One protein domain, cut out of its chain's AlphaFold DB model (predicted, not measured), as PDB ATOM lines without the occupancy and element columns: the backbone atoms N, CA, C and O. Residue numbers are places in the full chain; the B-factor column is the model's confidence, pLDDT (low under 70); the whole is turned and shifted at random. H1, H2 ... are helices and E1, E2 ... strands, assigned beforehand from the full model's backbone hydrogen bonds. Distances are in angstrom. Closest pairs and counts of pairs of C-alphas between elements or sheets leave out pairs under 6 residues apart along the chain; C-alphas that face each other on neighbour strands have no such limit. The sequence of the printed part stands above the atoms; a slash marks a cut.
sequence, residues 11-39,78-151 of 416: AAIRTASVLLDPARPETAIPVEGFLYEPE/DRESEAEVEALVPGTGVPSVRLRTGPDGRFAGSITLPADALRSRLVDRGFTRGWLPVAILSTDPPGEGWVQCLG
ATOM      1  N   ALA A  11     -13.730 -39.128  53.712       75.12
ATOM      2  CA  ALA A  11     -13.194 -39.077  52.369       75.12
ATOM      3  C   ALA A  11     -11.961 -38.173  52.326       75.12
ATOM      4  O   ALA A  11     -12.009 -37.011  52.729       75.12
ATOM      5  N   ALA A  12     -10.864 -38.698  51.787       77.12
ATOM      6  CA  ALA A  12      -9.708 -37.903  51.404       77.12
ATOM      7  C   ALA A  12      -9.687 -37.738  49.887       77.12
ATOM      8  O   ALA A  12      -9.441 -38.698  49.155       77.12
ATOM      9  N   ILE A  13      -9.930 -36.516  49.419       79.94
ATOM     10  CA  ILE A  13      -9.849 -36.177  47.999       79.94
ATOM     11  C   ILE A  13      -8.392 -35.889  47.636       79.94
ATOM     12  O   ILE A  13      -7.710 -35.101  48.293       79.94
ATOM     13  N   ARG A  14      -7.915 -36.498  46.553       81.25
ATOM     14  CA  ARG A  14      -6.633 -36.150  45.948       81.25
ATOM     15  C   ARG A  14      -6.760 -34.829  45.218       81.25
ATOM     16  O   ARG A  14      -7.576 -34.683  44.310       81.25
ATOM     17  N   THR A  15      -5.897 -33.884  45.563       81.44
ATOM     18  CA  THR A  15      -5.714 -32.690  44.742       81.44
ATOM     19  C   THR A  15      -5.243 -33.095  43.347       81.44
ATOM     20  O   THR A  15      -4.310 -33.886  43.213       81.44
ATOM     21  N   ALA A  16      -5.845 -32.518  42.316       86.44
ATOM     22  CA  ALA A  16      -5.457 -32.726  40.928       86.44
ATOM     23  C   ALA A  16      -5.433 -31.389  40.186       86.44
ATOM     24  O   ALA A  16      -6.122 -30.447  40.579       86.44
ATOM     25  N   SER A  17      -4.684 -31.324  39.083       92.44
ATOM     26  CA  SER A  17      -4.740 -30.188  38.160       92.44
ATOM     27  C   SER A  17      -5.482 -30.558  36.877       92.44
ATOM     28  O   SER A  17      -5.233 -31.617  36.283       92.44
ATOM     29  N   VAL A  18      -6.347 -29.653  36.417       93.75
ATOM     30  CA  VAL A  18      -7.135 -29.773  35.183       93.75
ATOM     31  C   VAL A  18      -6.891 -28.580  34.259       93.75
ATOM     32  O   VAL A  18      -6.734 -27.445  34.711       93.75
ATOM     33  N   LEU A  19      -6.847 -28.837  32.951       92.44
ATOM     34  CA  LEU A  19      -6.741 -27.796  31.933       92.44
ATOM     35  C   LEU A  19      -8.102 -27.130  31.724       92.44
ATOM     36  O   LEU A  19      -9.034 -27.745  31.213       92.44
ATOM     37  N   LEU A  20      -8.176 -25.851  32.069       89.88
ATOM     38  CA  LEU A  20      -9.283 -24.969  31.742       89.88
ATOM     39  C   LEU A  20      -8.994 -24.338  30.380       89.88
ATOM     40  O   LEU A  20      -8.298 -23.327  30.280       89.88
ATOM     41  N   ASP A  21      -9.508 -24.964  29.326       85.38
ATOM     42  CA  ASP A  21      -9.409 -24.447  27.964       85.38
ATOM     43  C   ASP A  21     -10.642 -23.585  27.646       85.38
ATOM     44  O   ASP A  21     -11.741 -24.130  27.528       85.38
ATOM     45  N   PRO A  22     -10.497 -22.255  27.479       75.69
ATOM     46  CA  PRO A  22     -11.618 -21.374  27.163       75.69
ATOM     47  C   PRO A  22     -12.360 -21.736  25.873       75.69
ATOM     48  O   PRO A  22     -13.487 -21.284  25.697       75.69
ATOM     49  N   ALA A  23     -11.727 -22.495  24.971       84.62
ATOM     50  CA  ALA A  23     -12.335 -22.942  23.724       84.62
ATOM     51  C   ALA A  23     -13.256 -24.162  23.902       84.62
ATOM     52  O   ALA A  23     -14.021 -24.479  22.992       84.62
ATOM     53  N   ARG A  24     -13.191 -24.858  25.045       87.19
ATOM     54  CA  ARG A  24     -14.044 -26.017  25.324       87.19
ATOM     55  C   ARG A  24     -15.339 -25.569  26.012       87.19
ATOM     56  O   ARG A  24     -15.269 -24.815  26.983       87.19
ATOM     57  N   PRO A  25     -16.513 -26.038  25.552       89.19
ATOM     58  CA  PRO A  25     -17.794 -25.678  26.164       89.19
ATOM     59  C   PRO A  25     -17.968 -26.287  27.562       89.19
ATOM     60  O   PRO A  25     -18.688 -25.736  28.392       89.19
ATOM     61  N   GLU A  26     -17.277 -27.391  27.834       92.38
ATOM     62  CA  GLU A  26     -17.324 -28.121  29.094       92.38
ATOM     63  C   GLU A  26     -15.944 -28.679  29.465       92.38
ATOM     64  O   GLU A  26     -15.061 -28.847  28.618       92.38
ATOM     65  N   THR A  27     -15.738 -28.940  30.752       92.62
ATOM     66  CA  THR A  27     -14.500 -29.502  31.301       92.62
ATOM     67  C   THR A  27     -14.838 -30.625  32.272       92.62
ATOM     68  O   THR A  27     -15.631 -30.435  33.191       92.62
ATOM     69  N   ALA A  28     -14.218 -31.789  32.087       93.62
ATOM     70  CA  ALA A  28     -14.308 -32.896  33.031       93.62
ATOM     71  C   ALA A  28     -13.395 -32.621  34.234       93.62
ATOM     72  O   ALA A  28     -12.171 -32.592  34.102       93.62
ATOM     73  N   ILE A  29     -13.994 -32.396  35.398       93.06
ATOM     74  CA  ILE A  29     -13.293 -32.167  36.661       93.06
ATOM     75  C   ILE A  29     -13.016 -33.518  37.306       93.06
ATOM     76  O   ILE A  29     -13.977 -34.211  37.637       93.06
ATOM     77  N   PRO A  30     -11.745 -33.920  37.476       93.00
ATOM     78  CA  PRO A  30     -11.422 -35.192  38.103       93.00
ATOM     79  C   PRO A  30     -11.850 -35.188  39.571       93.00
ATOM     80  O   PRO A  30     -11.656 -34.207  40.288       93.00
ATOM     81  N   VAL A  31     -12.407 -36.311  40.006       91.75
ATOM     82  CA  VAL A  31     -12.769 -36.584  41.393       91.75
ATOM     83  C   VAL A  31     -12.138 -37.916  41.759       91.75
ATOM     84  O   VAL A  31     -12.595 -38.972  41.327       91.75
ATOM     85  N   GLU A  32     -11.050 -37.856  42.515       90.75
ATOM     86  CA  GLU A  32     -10.265 -39.021  42.912       90.75
ATOM     87  C   GLU A  32      -9.997 -38.957  44.408       90.75
ATOM     88  O   GLU A  32      -9.727 -37.883  44.947       90.75
ATOM     89  N   GLY A  33     -10.045 -40.094  45.089       87.88
ATOM     90  CA  GLY A  33      -9.847 -40.114  46.528       87.88
ATOM     91  C   GLY A  33      -9.947 -41.496  47.142       87.88
ATOM     92  O   GLY A  33      -9.927 -42.515  46.447       87.88
ATOM     93  N   PHE A  34     -10.035 -41.503  48.466       87.38
ATOM     94  CA  PHE A  34     -10.221 -42.698  49.276       87.38
ATOM     95  C   PHE A  34     -11.335 -42.478  50.283       87.38
ATOM     96  O   PHE A  34     -11.372 -41.416  50.906       87.38
ATOM     97  N   LEU A  35     -12.177 -43.489  50.462       86.56
ATOM     98  CA  LEU A  35     -13.088 -43.595  51.591       86.56
ATOM     99  C   LEU A  35     -12.442 -44.489  52.654       86.56
ATOM    100  O   LEU A  35     -11.883 -45.542  52.328       86.56
ATOM    101  N   TYR A  36     -12.448 -44.033  53.899       83.00
ATOM    102  CA  TYR A  36     -11.812 -44.742  55.000       83.00
ATOM    103  C   TYR A  36     -12.449 -44.397  56.343       83.00
ATOM    104  O   TYR A  36     -12.893 -43.267  56.551       83.00
ATOM    105  N   GLU A  37     -12.396 -45.326  57.290       79.56
ATOM    106  CA  GLU A  37     -12.763 -45.069  58.678       79.56
ATOM    107  C   GLU A  37     -11.505 -44.855  59.541       79.56
ATOM    108  O   GLU A  37     -10.612 -45.714  59.625       79.56
ATOM    109  N   PRO A  38     -11.369 -43.685  60.196       69.44
ATOM    110  CA  PRO A  38     -10.328 -43.469  61.182       69.44
ATOM    111  C   PRO A  38     -10.720 -44.181  62.475       69.44
ATOM    112  O   PRO A  38     -11.360 -43.613  63.353       69.44
ATOM    113  N   GLU A  39     -10.306 -45.432  62.615       66.00
ATOM    114  CA  GLU A  39     -10.492 -46.154  63.866       66.00
ATOM    115  C   GLU A  39      -9.605 -45.522  64.957       66.00
ATOM    116  O   GLU A  39      -8.373 -45.571  64.900       66.00
ATOM    117  N   ASP A  78      -8.926 -48.151  58.103       78.94
ATOM    118  CA  ASP A  78      -9.832 -49.131  57.505       78.94
ATOM    119  C   ASP A  78     -10.366 -48.568  56.189       78.94
ATOM    120  O   ASP A  78     -10.665 -47.378  56.100       78.94
ATOM    121  N   ARG A  79     -10.367 -49.378  55.135       80.94
ATOM    122  CA  ARG A  79     -10.639 -48.925  53.767       80.94
ATOM    123  C   ARG A  79     -11.979 -49.478  53.326       80.94
ATOM    124  O   ARG A  79     -12.098 -50.675  53.083       80.94
ATOM    125  N   GLU A  80     -12.934 -48.581  53.118       81.81
ATOM    126  CA  GLU A  80     -14.301 -48.955  52.772       81.81
ATOM    127  C   GLU A  80     -14.394 -49.459  51.330       81.81
ATOM    128  O   GLU A  80     -14.315 -48.689  50.369       81.81
ATOM    129  N   SER A  81     -14.544 -50.773  51.163       84.75
ATOM    130  CA  SER A  81     -14.616 -51.429  49.854       84.75
ATOM    131  C   SER A  81     -16.036 -51.466  49.290       84.75
ATOM    132  O   SER A  81     -16.982 -51.742  50.022       84.75
ATOM    133  N   GLU A  82     -16.179 -51.290  47.972       86.00
ATOM    134  CA  GLU A  82     -17.461 -51.383  47.248       86.00
ATOM    135  C   GLU A  82     -18.557 -50.411  47.739       86.00
ATOM    136  O   GLU A  82     -19.744 -50.598  47.428       86.00
ATOM    137  N   ALA A  83     -18.162 -49.351  48.445       87.88
ATOM    138  CA  ALA A  83     -19.019 -48.300  48.977       87.88
ATOM    139  C   ALA A  83     -19.418 -47.290  47.887       87.88
ATOM    140  O   ALA A  83     -18.649 -47.012  46.960       87.88
ATOM    141  N   GLU A  84     -20.634 -46.745  47.983       91.81
ATOM    142  CA  GLU A  84     -21.108 -45.677  47.094       91.81
ATOM    143  C   GLU A  84     -20.540 -44.330  47.555       91.81
ATOM    144  O   GLU A  84     -20.603 -43.983  48.730       91.81
ATOM    145  N   VAL A  85     -19.995 -43.560  46.616       92.06
ATOM    146  CA  VAL A  85     -19.423 -42.237  46.876       92.06
ATOM    147  C   VAL A  85     -20.188 -41.214  46.057       92.06
ATOM    148  O   VAL A  85     -20.128 -41.226  44.827       92.06
ATOM    149  N   GLU A  86     -20.901 -40.311  46.720       95.06
ATOM    150  CA  GLU A  86     -21.604 -39.215  46.054       95.06
ATOM    151  C   GLU A  86     -20.743 -37.952  46.080       95.06
ATOM    152  O   GLU A  86     -20.366 -37.479  47.149       95.06
ATOM    153  N   ALA A  87     -20.429 -37.393  44.909       94.12
ATOM    154  CA  ALA A  87     -19.564 -36.224  44.778       94.12
ATOM    155  C   ALA A  87     -20.217 -35.102  43.970       94.12
ATOM    156  O   ALA A  87     -20.904 -35.358  42.983       94.12
ATOM    157  N   LEU A  88     -19.962 -33.844  44.335       94.25
ATOM    158  CA  LEU A  88     -20.422 -32.681  43.568       94.25
ATOM    159  C   LEU A  88     -19.457 -31.498  43.655       94.25
ATOM    160  O   LEU A  88     -18.582 -31.445  44.517       94.25
ATOM    161  N   VAL A  89     -19.654 -30.516  42.772       92.56
ATOM    162  CA  VAL A  89     -18.951 -29.224  42.812       92.56
ATOM    163  C   VAL A  89     -19.921 -28.156  43.335       92.56
ATOM    164  O   VAL A  89     -20.848 -27.773  42.606       92.56
ATOM    165  N   PRO A  90     -19.764 -27.684  44.590       90.88
ATOM    166  CA  PRO A  90     -20.767 -26.850  45.242       90.88
ATOM    167  C   PRO A  90     -21.095 -25.568  44.474       90.88
ATOM    168  O   PRO A  90     -20.230 -24.898  43.909       90.88
ATOM    169  N   GLY A  91     -22.380 -25.218  44.455       87.19
ATOM    170  CA  GLY A  91     -22.876 -23.983  43.845       87.19
ATOM    171  C   GLY A  91     -22.888 -23.956  42.312       87.19
ATOM    172  O   GLY A  91     -23.326 -22.963  41.738       87.19
ATOM    173  N   THR A  92     -22.442 -24.994  41.608       88.19
ATOM    174  CA  THR A  92     -22.473 -25.000  40.129       88.19
ATOM    175  C   THR A  92     -23.869 -25.216  39.544       88.19
ATOM    176  O   THR A  92     -24.092 -24.892  38.382       88.19
ATOM    177  N   GLY A  93     -24.801 -25.774  40.324       87.31
ATOM    178  CA  GLY A  93     -26.101 -26.238  39.824       87.31
ATOM    179  C   GLY A  93     -26.018 -27.538  39.013       87.31
ATOM    180  O   GLY A  93     -27.051 -28.049  38.589       87.31
ATOM    181  N   VAL A  94     -24.813 -28.088  38.820       90.25
ATOM    182  CA  VAL A  94     -24.610 -29.399  38.202       90.25
ATOM    183  C   VAL A  94     -24.935 -30.485  39.238       90.25
ATOM    184  O   VAL A  94     -24.483 -30.365  40.382       90.25
ATOM    185  N   PRO A  95     -25.723 -31.520  38.878       92.62
ATOM    186  CA  PRO A  95     -26.037 -32.622  39.783       92.62
ATOM    187  C   PRO A  95     -24.792 -33.344  40.298       92.62
ATOM    188  O   PRO A  95     -23.745 -33.357  39.646       92.62
ATOM    189  N   SER A  96     -24.929 -33.984  41.456       94.38
ATOM    190  CA  SER A  96     -23.919 -34.902  41.971       94.38
ATOM    191  C   SER A  96     -23.717 -36.095  41.033       94.38
ATOM    192  O   SER A  96     -24.603 -36.495  40.273       94.38
ATOM    193  N   VAL A  97     -22.525 -36.679  41.099       95.50
ATOM    194  CA  VAL A  97     -22.183 -37.945  40.453       95.50
ATOM    195  C   VAL A  97     -22.020 -39.019  41.516       95.50
ATOM    196  O   VAL A  97     -21.527 -38.751  42.610       95.50
ATOM    197  N   ARG A  98     -22.411 -40.247  41.178       96.06
ATOM    198  CA  ARG A  98     -22.183 -41.421  42.020       96.06
ATOM    199  C   ARG A  98     -21.010 -42.215  41.480       96.06
ATOM    200  O   ARG A  98     -20.989 -42.589  40.308       96.06
ATOM    201  N   LEU A  99     -20.041 -42.444  42.345       94.31
ATOM    202  CA  LEU A  99     -18.852 -43.250  42.129       94.31
ATOM    203  C   LEU A  99     -18.906 -44.456  43.066       94.31
ATOM    204  O   LEU A  99     -19.771 -44.549  43.938       94.31
ATOM    205  N   ARG A 100     -17.969 -45.384  42.890       93.50
ATOM    206  CA  ARG A 100     -17.837 -46.542  43.767       93.50
ATOM    207  C   ARG A 100     -16.390 -46.739  44.172       93.50
ATOM    208  O   ARG A 100     -15.499 -46.511  43.348       93.50
ATOM    209  N   THR A 101     -16.163 -47.150  45.414       91.88
ATOM    210  CA  THR A 101     -14.826 -47.543  45.843       91.88
ATOM    211  C   THR A 101     -14.464 -48.924  45.314       91.88
ATOM    212  O   THR A 101     -15.297 -49.824  45.248       91.88
ATOM    213  N   GLY A 102     -13.204 -49.097  44.927       88.25
ATOM    214  CA  GLY A 102     -12.626 -50.407  44.674       88.25
ATOM    215  C   GLY A 102     -12.280 -51.148  45.974       88.25
ATOM    216  O   GLY A 102     -12.483 -50.621  47.071       88.25
ATOM    217  N   PRO A 103     -11.673 -52.344  45.868       83.06
ATOM    218  CA  PRO A 103     -11.320 -53.183  47.019       83.06
ATOM    219  C   PRO A 103     -10.354 -52.546  48.028       83.06
ATOM    220  O   PRO A 103     -10.169 -53.068  49.118       83.06
ATOM    221  N   ASP A 104      -9.690 -51.452  47.658       78.81
ATOM    222  CA  ASP A 104      -8.735 -50.728  48.493       78.81
ATOM    223  C   ASP A 104      -9.235 -49.335  48.910       78.81
ATOM    224  O   ASP A 104      -8.424 -48.454  49.212       78.81
ATOM    225  N   GLY A 105     -10.555 -49.127  48.903       85.19
ATOM    226  CA  GLY A 105     -11.206 -47.891  49.340       85.19
ATOM    227  C   GLY A 105     -11.102 -46.727  48.357       85.19
ATOM    228  O   GLY A 105     -11.581 -45.632  48.641       85.19
ATOM    229  N   ARG A 106     -10.477 -46.921  47.190       88.50
ATOM    230  CA  ARG A 106     -10.269 -45.865  46.188       88.50
ATOM    231  C   ARG A 106     -11.474 -45.647  45.308       88.50
ATOM    232  O   ARG A 106     -11.987 -46.605  44.747       88.50
ATOM    233  N   PHE A 107     -11.790 -44.393  45.029       91.44
ATOM    234  CA  PHE A 107     -12.707 -44.019  43.958       91.44
ATOM    235  C   PHE A 107     -12.022 -43.068  42.974       91.44
ATOM    236  O   PHE A 107     -11.133 -42.294  43.338       91.44
ATOM    237  N   ALA A 108     -12.444 -43.128  41.714       92.94
ATOM    238  CA  ALA A 108     -12.005 -42.224  40.661       92.94
ATOM    239  C   ALA A 108     -13.142 -42.004  39.659       92.94
ATOM    240  O   ALA A 108     -13.839 -42.944  39.276       92.94
ATOM    241  N   GLY A 109     -13.320 -40.764  39.223       93.75
ATOM    242  CA  GLY A 109     -14.323 -40.377  38.240       93.75
ATOM    243  C   GLY A 109     -14.185 -38.916  37.846       93.75
ATOM    244  O   GLY A 109     -13.157 -38.283  38.097       93.75
ATOM    245  N   SER A 110     -15.222 -38.363  37.223       94.50
ATOM    246  CA  SER A 110     -15.231 -36.951  36.850       94.50
ATOM    247  C   SER A 110     -16.621 -36.332  36.876       94.50
ATOM    248  O   SER A 110     -17.596 -36.987  36.517       94.50
ATOM    249  N   ILE A 111     -16.684 -35.043  37.207       94.12
ATOM    250  CA  ILE A 111     -17.877 -34.201  37.092       94.12
ATOM    251  C   ILE A 111     -17.678 -33.278  35.890       94.12
ATOM    252  O   ILE A 111     -16.759 -32.460  35.879       94.12
ATOM    253  N   THR A 112     -18.523 -33.392  34.869       94.25
ATOM    254  CA  THR A 112     -18.460 -32.498  33.707       94.25
ATOM    255  C   THR A 112     -19.137 -31.175  34.033       94.25
ATOM    256  O   THR A 112     -20.327 -31.141  34.339       94.25
ATOM    257  N   LEU A 113     -18.379 -30.080  33.962       92.12
ATOM    258  CA  LEU A 113     -18.881 -28.734  34.214       92.12
ATOM    259  C   LEU A 113     -18.881 -27.884  32.940       92.12
ATOM    260  O   LEU A 113     -17.842 -27.796  32.276       92.12
ATOM    261  N   PRO A 114     -19.989 -27.186  32.638       90.88
ATOM    262  CA  PRO A 114     -20.017 -26.114  31.650       90.88
ATOM    263  C   PRO A 114     -19.026 -24.985  31.980       90.88
ATOM    264  O   PRO A 114     -18.750 -24.686  33.147       90.88
ATOM    265  N   ALA A 115     -18.481 -24.334  30.951       85.06
ATOM    266  CA  ALA A 115     -17.442 -23.314  31.109       85.06
ATOM    267  C   ALA A 115     -17.879 -22.095  31.956       85.06
ATOM    268  O   ALA A 115     -17.061 -21.498  32.661       85.06
ATOM    269  N   ASP A 116     -19.154 -21.716  31.905       82.38
ATOM    270  CA  ASP A 116     -19.762 -20.634  32.687       82.38
ATOM    271  C   ASP A 116     -19.937 -21.004  34.172       82.38
ATOM    272  O   ASP A 116     -19.573 -20.217  35.057       82.38
ATOM    273  N   ALA A 117     -20.395 -22.229  34.449       82.75
ATOM    274  CA  ALA A 117     -20.487 -22.777  35.802       82.75
ATOM    275  C   ALA A 117     -19.110 -22.840  36.479       82.75
ATOM    276  O   ALA A 117     -18.978 -22.556  37.668       82.75
ATOM    277  N   LEU A 118     -18.066 -23.148  35.707       82.88
ATOM    278  CA  LEU A 118     -16.703 -23.230  36.208       82.88
ATOM    279  C   LEU A 118     -16.131 -21.849  36.557       82.88
ATOM    280  O   LEU A 118     -15.668 -21.640  37.677       82.88
ATOM    281  N   ARG A 119     -16.196 -20.873  35.636       77.00
ATOM    282  CA  ARG A 119     -15.589 -19.537  35.832       77.00
ATOM    283  C   ARG A 119     -16.130 -18.793  37.050       77.00
ATOM    284  O   ARG A 119     -15.372 -18.092  37.714       77.00
ATOM    285  N   SER A 120     -17.421 -18.938  37.341       78.56
ATOM    286  CA  SER A 120     -18.068 -18.279  38.484       78.56
ATOM    287  C   SER A 120     -17.710 -18.899  39.842       78.56
ATOM    288  O   SER A 120     -17.981 -18.289  40.877       78.56
ATOM    289  N   ARG A 121     -17.091 -20.088  39.852       86.44
ATOM    290  CA  ARG A 121     -16.776 -20.865  41.062       86.44
ATOM    291  C   ARG A 121     -15.292 -20.976  41.374       86.44
ATOM    292  O   ARG A 121     -14.945 -21.501  42.427       86.44
ATOM    293  N   LEU A 122     -14.432 -20.459  40.500       87.00
ATOM    294  CA  LEU A 122     -13.004 -20.400  40.775       87.00
ATOM    295  C   LEU A 122     -12.718 -19.428  41.915       87.00
ATOM    296  O   LEU A 122     -13.048 -18.241  41.833       87.00
ATOM    297  N   VAL A 123     -12.048 -19.942  42.937       86.19
ATOM    298  CA  VAL A 123     -11.566 -19.170  44.079       86.19
ATOM    299  C   VAL A 123     -10.047 -19.063  44.064       86.19
ATOM    300  O   VAL A 123      -9.349 -19.753  43.307       86.19
ATOM    301  N   ASP A 124      -9.551 -18.198  44.935       82.56
ATOM    302  CA  ASP A 124      -8.132 -18.051  45.216       82.56
ATOM    303  C   ASP A 124      -7.806 -18.910  46.441       82.56
ATOM    304  O   ASP A 124      -8.457 -18.788  47.480       82.56
ATOM    305  N   ARG A 125      -6.800 -19.784  46.332       77.88
ATOM    306  CA  ARG A 125      -6.194 -20.445  47.499       77.88
ATOM    307  C   ARG A 125      -4.732 -20.034  47.603       77.88
ATOM    308  O   ARG A 125      -3.922 -20.315  46.717       77.88
ATOM    309  N   GLY A 126      -4.416 -19.324  48.686       73.06
ATOM    310  CA  GLY A 126      -3.128 -18.658  48.875       73.06
ATOM    311  C   GLY A 126      -2.988 -17.472  47.923       73.06
ATOM    312  O   GLY A 126      -3.581 -16.423  48.148       73.06
ATOM    313  N   PHE A 127      -2.233 -17.661  46.840       61.62
ATOM    314  CA  PHE A 127      -1.897 -16.603  45.874       61.62
ATOM    315  C   PHE A 127      -2.229 -16.971  44.421       61.62
ATOM    316  O   PHE A 127      -1.888 -16.229  43.504       61.62
ATOM    317  N   THR A 128      -2.887 -18.115  44.192       63.84
ATOM    318  CA  THR A 128      -3.278 -18.566  42.850       63.84
ATOM    319  C   THR A 128      -4.798 -18.600  42.719       63.84
ATOM    320  O   THR A 128      -5.477 -19.323  43.451       63.84
ATOM    321  N   ARG A 129      -5.336 -17.820  41.773       75.50
ATOM    322  CA  ARG A 129      -6.735 -17.909  41.334       75.50
ATOM    323  C   ARG A 129      -6.904 -19.107  40.421       75.50
ATOM    324  O   ARG A 129      -6.121 -19.276  39.490       75.50
ATOM    325  N   GLY A 130      -7.939 -19.907  40.657       87.88
ATOM    326  CA  GLY A 130      -8.225 -21.070  39.817       87.88
ATOM    327  C   GLY A 130      -8.447 -22.358  40.586       87.88
ATOM    328  O   GLY A 130      -8.227 -23.420  40.029       87.88
ATOM    329  N   TRP A 131      -8.872 -22.302  41.842       92.25
ATOM    330  CA  TRP A 131      -9.226 -23.501  42.593       92.25
ATOM    331  C   TRP A 131     -10.726 -23.729  42.578       92.25
ATOM    332  O   TRP A 131     -11.504 -22.783  42.676       92.25
ATOM    333  N   LEU A 132     -11.120 -24.993  42.470       92.00
ATOM    334  CA  LEU A 132     -12.509 -25.415  42.442       92.00
ATOM    335  C   LEU A 132     -12.770 -26.403  43.590       92.00
ATOM    336  O   LEU A 132     -12.064 -27.412  43.665       92.00
ATOM    337  N   PRO A 133     -13.742 -26.137  44.481       91.94
ATOM    338  CA  PRO A 133     -14.083 -27.066  45.551       91.94
ATOM    339  C   PRO A 133     -14.814 -28.294  45.006       91.94
ATOM    340  O   PRO A 133     -15.653 -28.190  44.114       91.94
ATOM    341  N   VAL A 134     -14.543 -29.448  45.599       91.81
ATOM    342  CA  VAL A 134     -15.273 -30.701  45.392       91.81
ATOM    343  C   VAL A 134     -15.698 -31.213  46.762       91.81
ATOM    344  O   VAL A 134     -14.889 -31.231  47.687       91.81
ATOM    345  N   ALA A 135     -16.961 -31.609  46.890       91.50
ATOM    346  CA  ALA A 135     -17.515 -32.167  48.116       91.50
ATOM    347  C   ALA A 135     -17.903 -33.635  47.909       91.50
ATOM    348  O   ALA A 135     -18.482 -33.968  46.873       91.50
ATOM    349  N   ILE A 136     -17.611 -34.481  48.895       92.50
ATOM    350  CA  ILE A 136     -18.075 -35.866  49.006       92.50
ATOM    351  C   ILE A 136     -19.205 -35.899  50.030       92.50
ATOM    352  O   ILE A 136     -18.974 -35.696  51.216       92.50
ATOM    353  N   LEU A 137     -20.431 -36.122  49.566       91.31
ATOM    354  CA  LEU A 137     -21.633 -36.095  50.398       91.31
ATOM    355  C   LEU A 137     -21.888 -37.392  51.162       91.31
ATOM    356  O   LEU A 137     -22.687 -37.391  52.091       91.31
ATOM    357  N   SER A 138     -21.243 -38.489  50.769       87.38
ATOM    358  CA  SER A 138     -21.442 -39.800  51.394       87.38
ATOM    359  C   SER A 138     -20.794 -39.931  52.780       87.38
ATOM    360  O   SER A 138     -20.876 -40.995  53.371       87.38
ATOM    361  N   THR A 139     -20.163 -38.877  53.307       84.56
ATOM    362  CA  THR A 139     -19.535 -38.854  54.638       84.56
ATOM    363  C   THR A 139     -20.188 -37.812  55.541       84.56
ATOM    364  O   THR A 139     -20.738 -36.824  55.049       84.56
ATOM    365  N   ASP A 140     -20.084 -37.990  56.861       81.19
ATOM    366  CA  ASP A 140     -20.554 -37.011  57.850       81.19
ATOM    367  C   ASP A 140     -19.424 -36.618  58.829       81.19
ATOM    368  O   ASP A 140     -18.993 -37.446  59.640       81.19
ATOM    369  N   PRO A 141     -18.906 -35.373  58.766       84.81
ATOM    370  CA  PRO A 141     -19.286 -34.317  57.822       84.81
ATOM    371  C   PRO A 141     -18.873 -34.638  56.367       84.81
ATOM    372  O   PRO A 141     -17.997 -35.485  56.145       84.81
ATOM    373  N   PRO A 142     -19.451 -33.944  55.362       86.25
ATOM    374  CA  PRO A 142     -19.045 -34.098  53.971       86.25
ATOM    375  C   PRO A 142     -17.545 -33.868  53.782       86.25
ATOM    376  O   PRO A 142     -16.982 -32.894  54.287       86.25
ATOM    377  N   GLY A 143     -16.891 -34.758  53.041       86.25
ATOM    378  CA  GLY A 143     -15.480 -34.629  52.713       86.25
ATOM    379  C   GLY A 143     -15.261 -33.450  51.771       86.25
ATOM    380  O   GLY A 143     -16.004 -33.279  50.808       86.25
ATOM    381  N   GLU A 144     -14.228 -32.649  52.011       86.12
ATOM    382  CA  GLU A 144     -13.887 -31.507  51.161       86.12
ATOM    383  C   GLU A 144     -12.546 -31.714  50.459       86.12
ATOM    384  O   GLU A 144     -11.579 -32.215  51.032       86.12
ATOM    385  N   GLY A 145     -12.472 -31.277  49.206       87.44
ATOM    386  CA  GLY A 145     -11.256 -31.286  48.412       87.44
ATOM    387  C   GLY A 145     -11.256 -30.206  47.350       87.44
ATOM    388  O   GLY A 145     -12.218 -29.454  47.188       87.44
ATOM    389  N   TRP A 146     -10.139 -30.107  46.636       89.69
ATOM    390  CA  TRP A 146      -9.881 -28.993  45.735       89.69
ATOM    391  C   TRP A 146      -9.193 -29.464  44.460       89.69
ATOM    392  O   TRP A 146      -8.226 -30.226  44.500       89.69
ATOM    393  N   VAL A 147      -9.668 -28.956  43.326       92.50
ATOM    394  CA  VAL A 147      -9.065 -29.170  42.011       92.50
ATOM    395  C   VAL A 147      -8.470 -27.855  41.522       92.50
ATOM    396  O   VAL A 147      -9.133 -26.818  41.524       92.50
ATOM    397  N   GLN A 148      -7.213 -27.896  41.092       93.81
ATOM    398  CA  GLN A 148      -6.504 -26.752  40.537       93.81
ATOM    399  C   GLN A 148      -6.807 -26.633  39.035       93.81
ATOM    400  O   GLN A 148      -6.347 -27.423  38.211       93.81
ATOM    401  N   CYS A 149      -7.584 -25.635  38.645       93.06
ATOM    402  CA  CYS A 149      -7.881 -25.306  37.258       93.06
ATOM    403  C   CYS A 149      -6.817 -24.357  36.693       93.06
ATOM    404  O   CYS A 149      -6.689 -23.210  37.119       93.06
ATOM    405  N   LEU A 150      -6.071 -24.819  35.690       93.50
ATOM    406  CA  LEU A 150      -4.997 -24.055  35.058       93.50
ATOM    407  C   LEU A 150      -5.360 -23.682  33.623       93.50
ATOM    408  O   LEU A 150      -5.839 -24.519  32.861       93.50
ATOM    409  N   GLY A 151      -5.068 -22.443  33.228       91.88
ATOM    410  CA  GLY A 151      -5.183 -22.018  31.833       91.88
ATOM    411  C   GLY A 151      -4.175 -22.725  30.911       91.88
ATOM    412  O   GLY A 151      -3.196 -23.319  31.384       91.88
TER     413      GLY A 151
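This is residues 11 to 39 and 78 to 151 of the 416 residues of the protein "Siroheme decarboxylase" of Planctomycetaceae bacterium (UniProt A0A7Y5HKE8). The strands close up into a small, flattened, barrel-like ring, imperfectly closed: the sheet E1 E3 E6 makes one wall, and E5, E4, E8 and E9 carry on round to E1, with E2 beside E9. The hairpin of E7 and the first part of E8 reaches away from this ring, and the short helix H1 sits near one end of it, grazing both sheets. The printed part has 103 residues, with nine named strands and one named helix in the order E1 E2 E3 E4 E5 E6 H1 E7 E8 E9, and its class is mostly strand. One sheet has the order E1 - E3 - E6, all antiparallel; the other, of E2, E4, E5, E7, E8 and E9, is branched, strongly twisted and mixed, with E2 and E9 its parallel pair. The whole is compact, with a radius of gyration of the C-alphas of 13.7 A, yet elongated in outline, spanning 42 by 27 by 20 A.

Find C-alpha 11 at (-13.194, -39.077, 52.369), where E1 begins; it covers residues 11 to 13. Across a break of 2 residues it runs on into E2, residues 16 to 19, at 43 degrees. Next look at E3, residues 26 to 37, the longest strand, 34.4 A from C-alpha 26 at (-17.324, -28.121, 29.094) to its end. After the cut come E4, residues 84 to 88, and E5, residues 97 to 100. Then read E6, residues 106 to 114, 26.4 A long, with H1, residues 115 to 119, directly after it. E7 is residues 123 to 125, E8 is residues 128 to 136 and measures 23.6 A, and E9, residues 143 to 150, runs 23.1 A to C-alpha 150 at (-4.997, -24.055, 35.058).

Start at E1, which is antiparallel to E3, with N 12 and O 34 2.9 A apart. On its other side the inner strand E3 has E6, antiparallel at 152 degrees; look at N 29 and O 111, 2.8 A apart. E2 is parallel to E9 at 36 degrees, with N 148 and O 16 at 2.8 A. E4 and E5 form a hairpin, with N 87 and O 97 at 2.9 A. On the other side of E4 is E8, antiparallel, with N 88 and O 135 at 2.9 A. E8 has three neighbours: E4, beside residues 134 to 136, and E7, beside residues 128 to 131, lie on one side of it, and E9 on the other side. E7, E8 and E9 are a meander, each strand the antiparallel neighbour of the one before; compare N 123 and O 131, 2.9 A apart, with N 134 and O 145, 2.8 A apart. Between the sheets, the closest C-alphas of E1 and E9 are those of Ala 11 and Gly 143, 5.0 A apart, and those of E5 and E6 are Arg 100 and Phe 107, 5.7 A apart. The closest C-alphas of E3 and E8 are those of Val 31 and Val 134, 7.5 A apart. H1 only grazes each sheet; its closest C-alphas with E3 are those of Ala 115 and Glu 26, 5.2 A apart. Every O i to N i+4 pair in H1 is within hydrogen-bond range. E7 is apart from E9 and from E6, for instance.

The two C-alphas farthest apart are those of Ala 23 and Glu 39, at 46.4 A. Residues 40 to 77 are not printed, and C-alphas 39 and 78 are 7.1 A apart across this cut. Beside it, residues 36 to 37 of E3 pair antiparallel with residues 78 to 79. Of the links that are printed whole, none is long. The mean pLDDT of the printed part is 87.0, and it falls under 70 at residues 38 to 39 and 127 to 128.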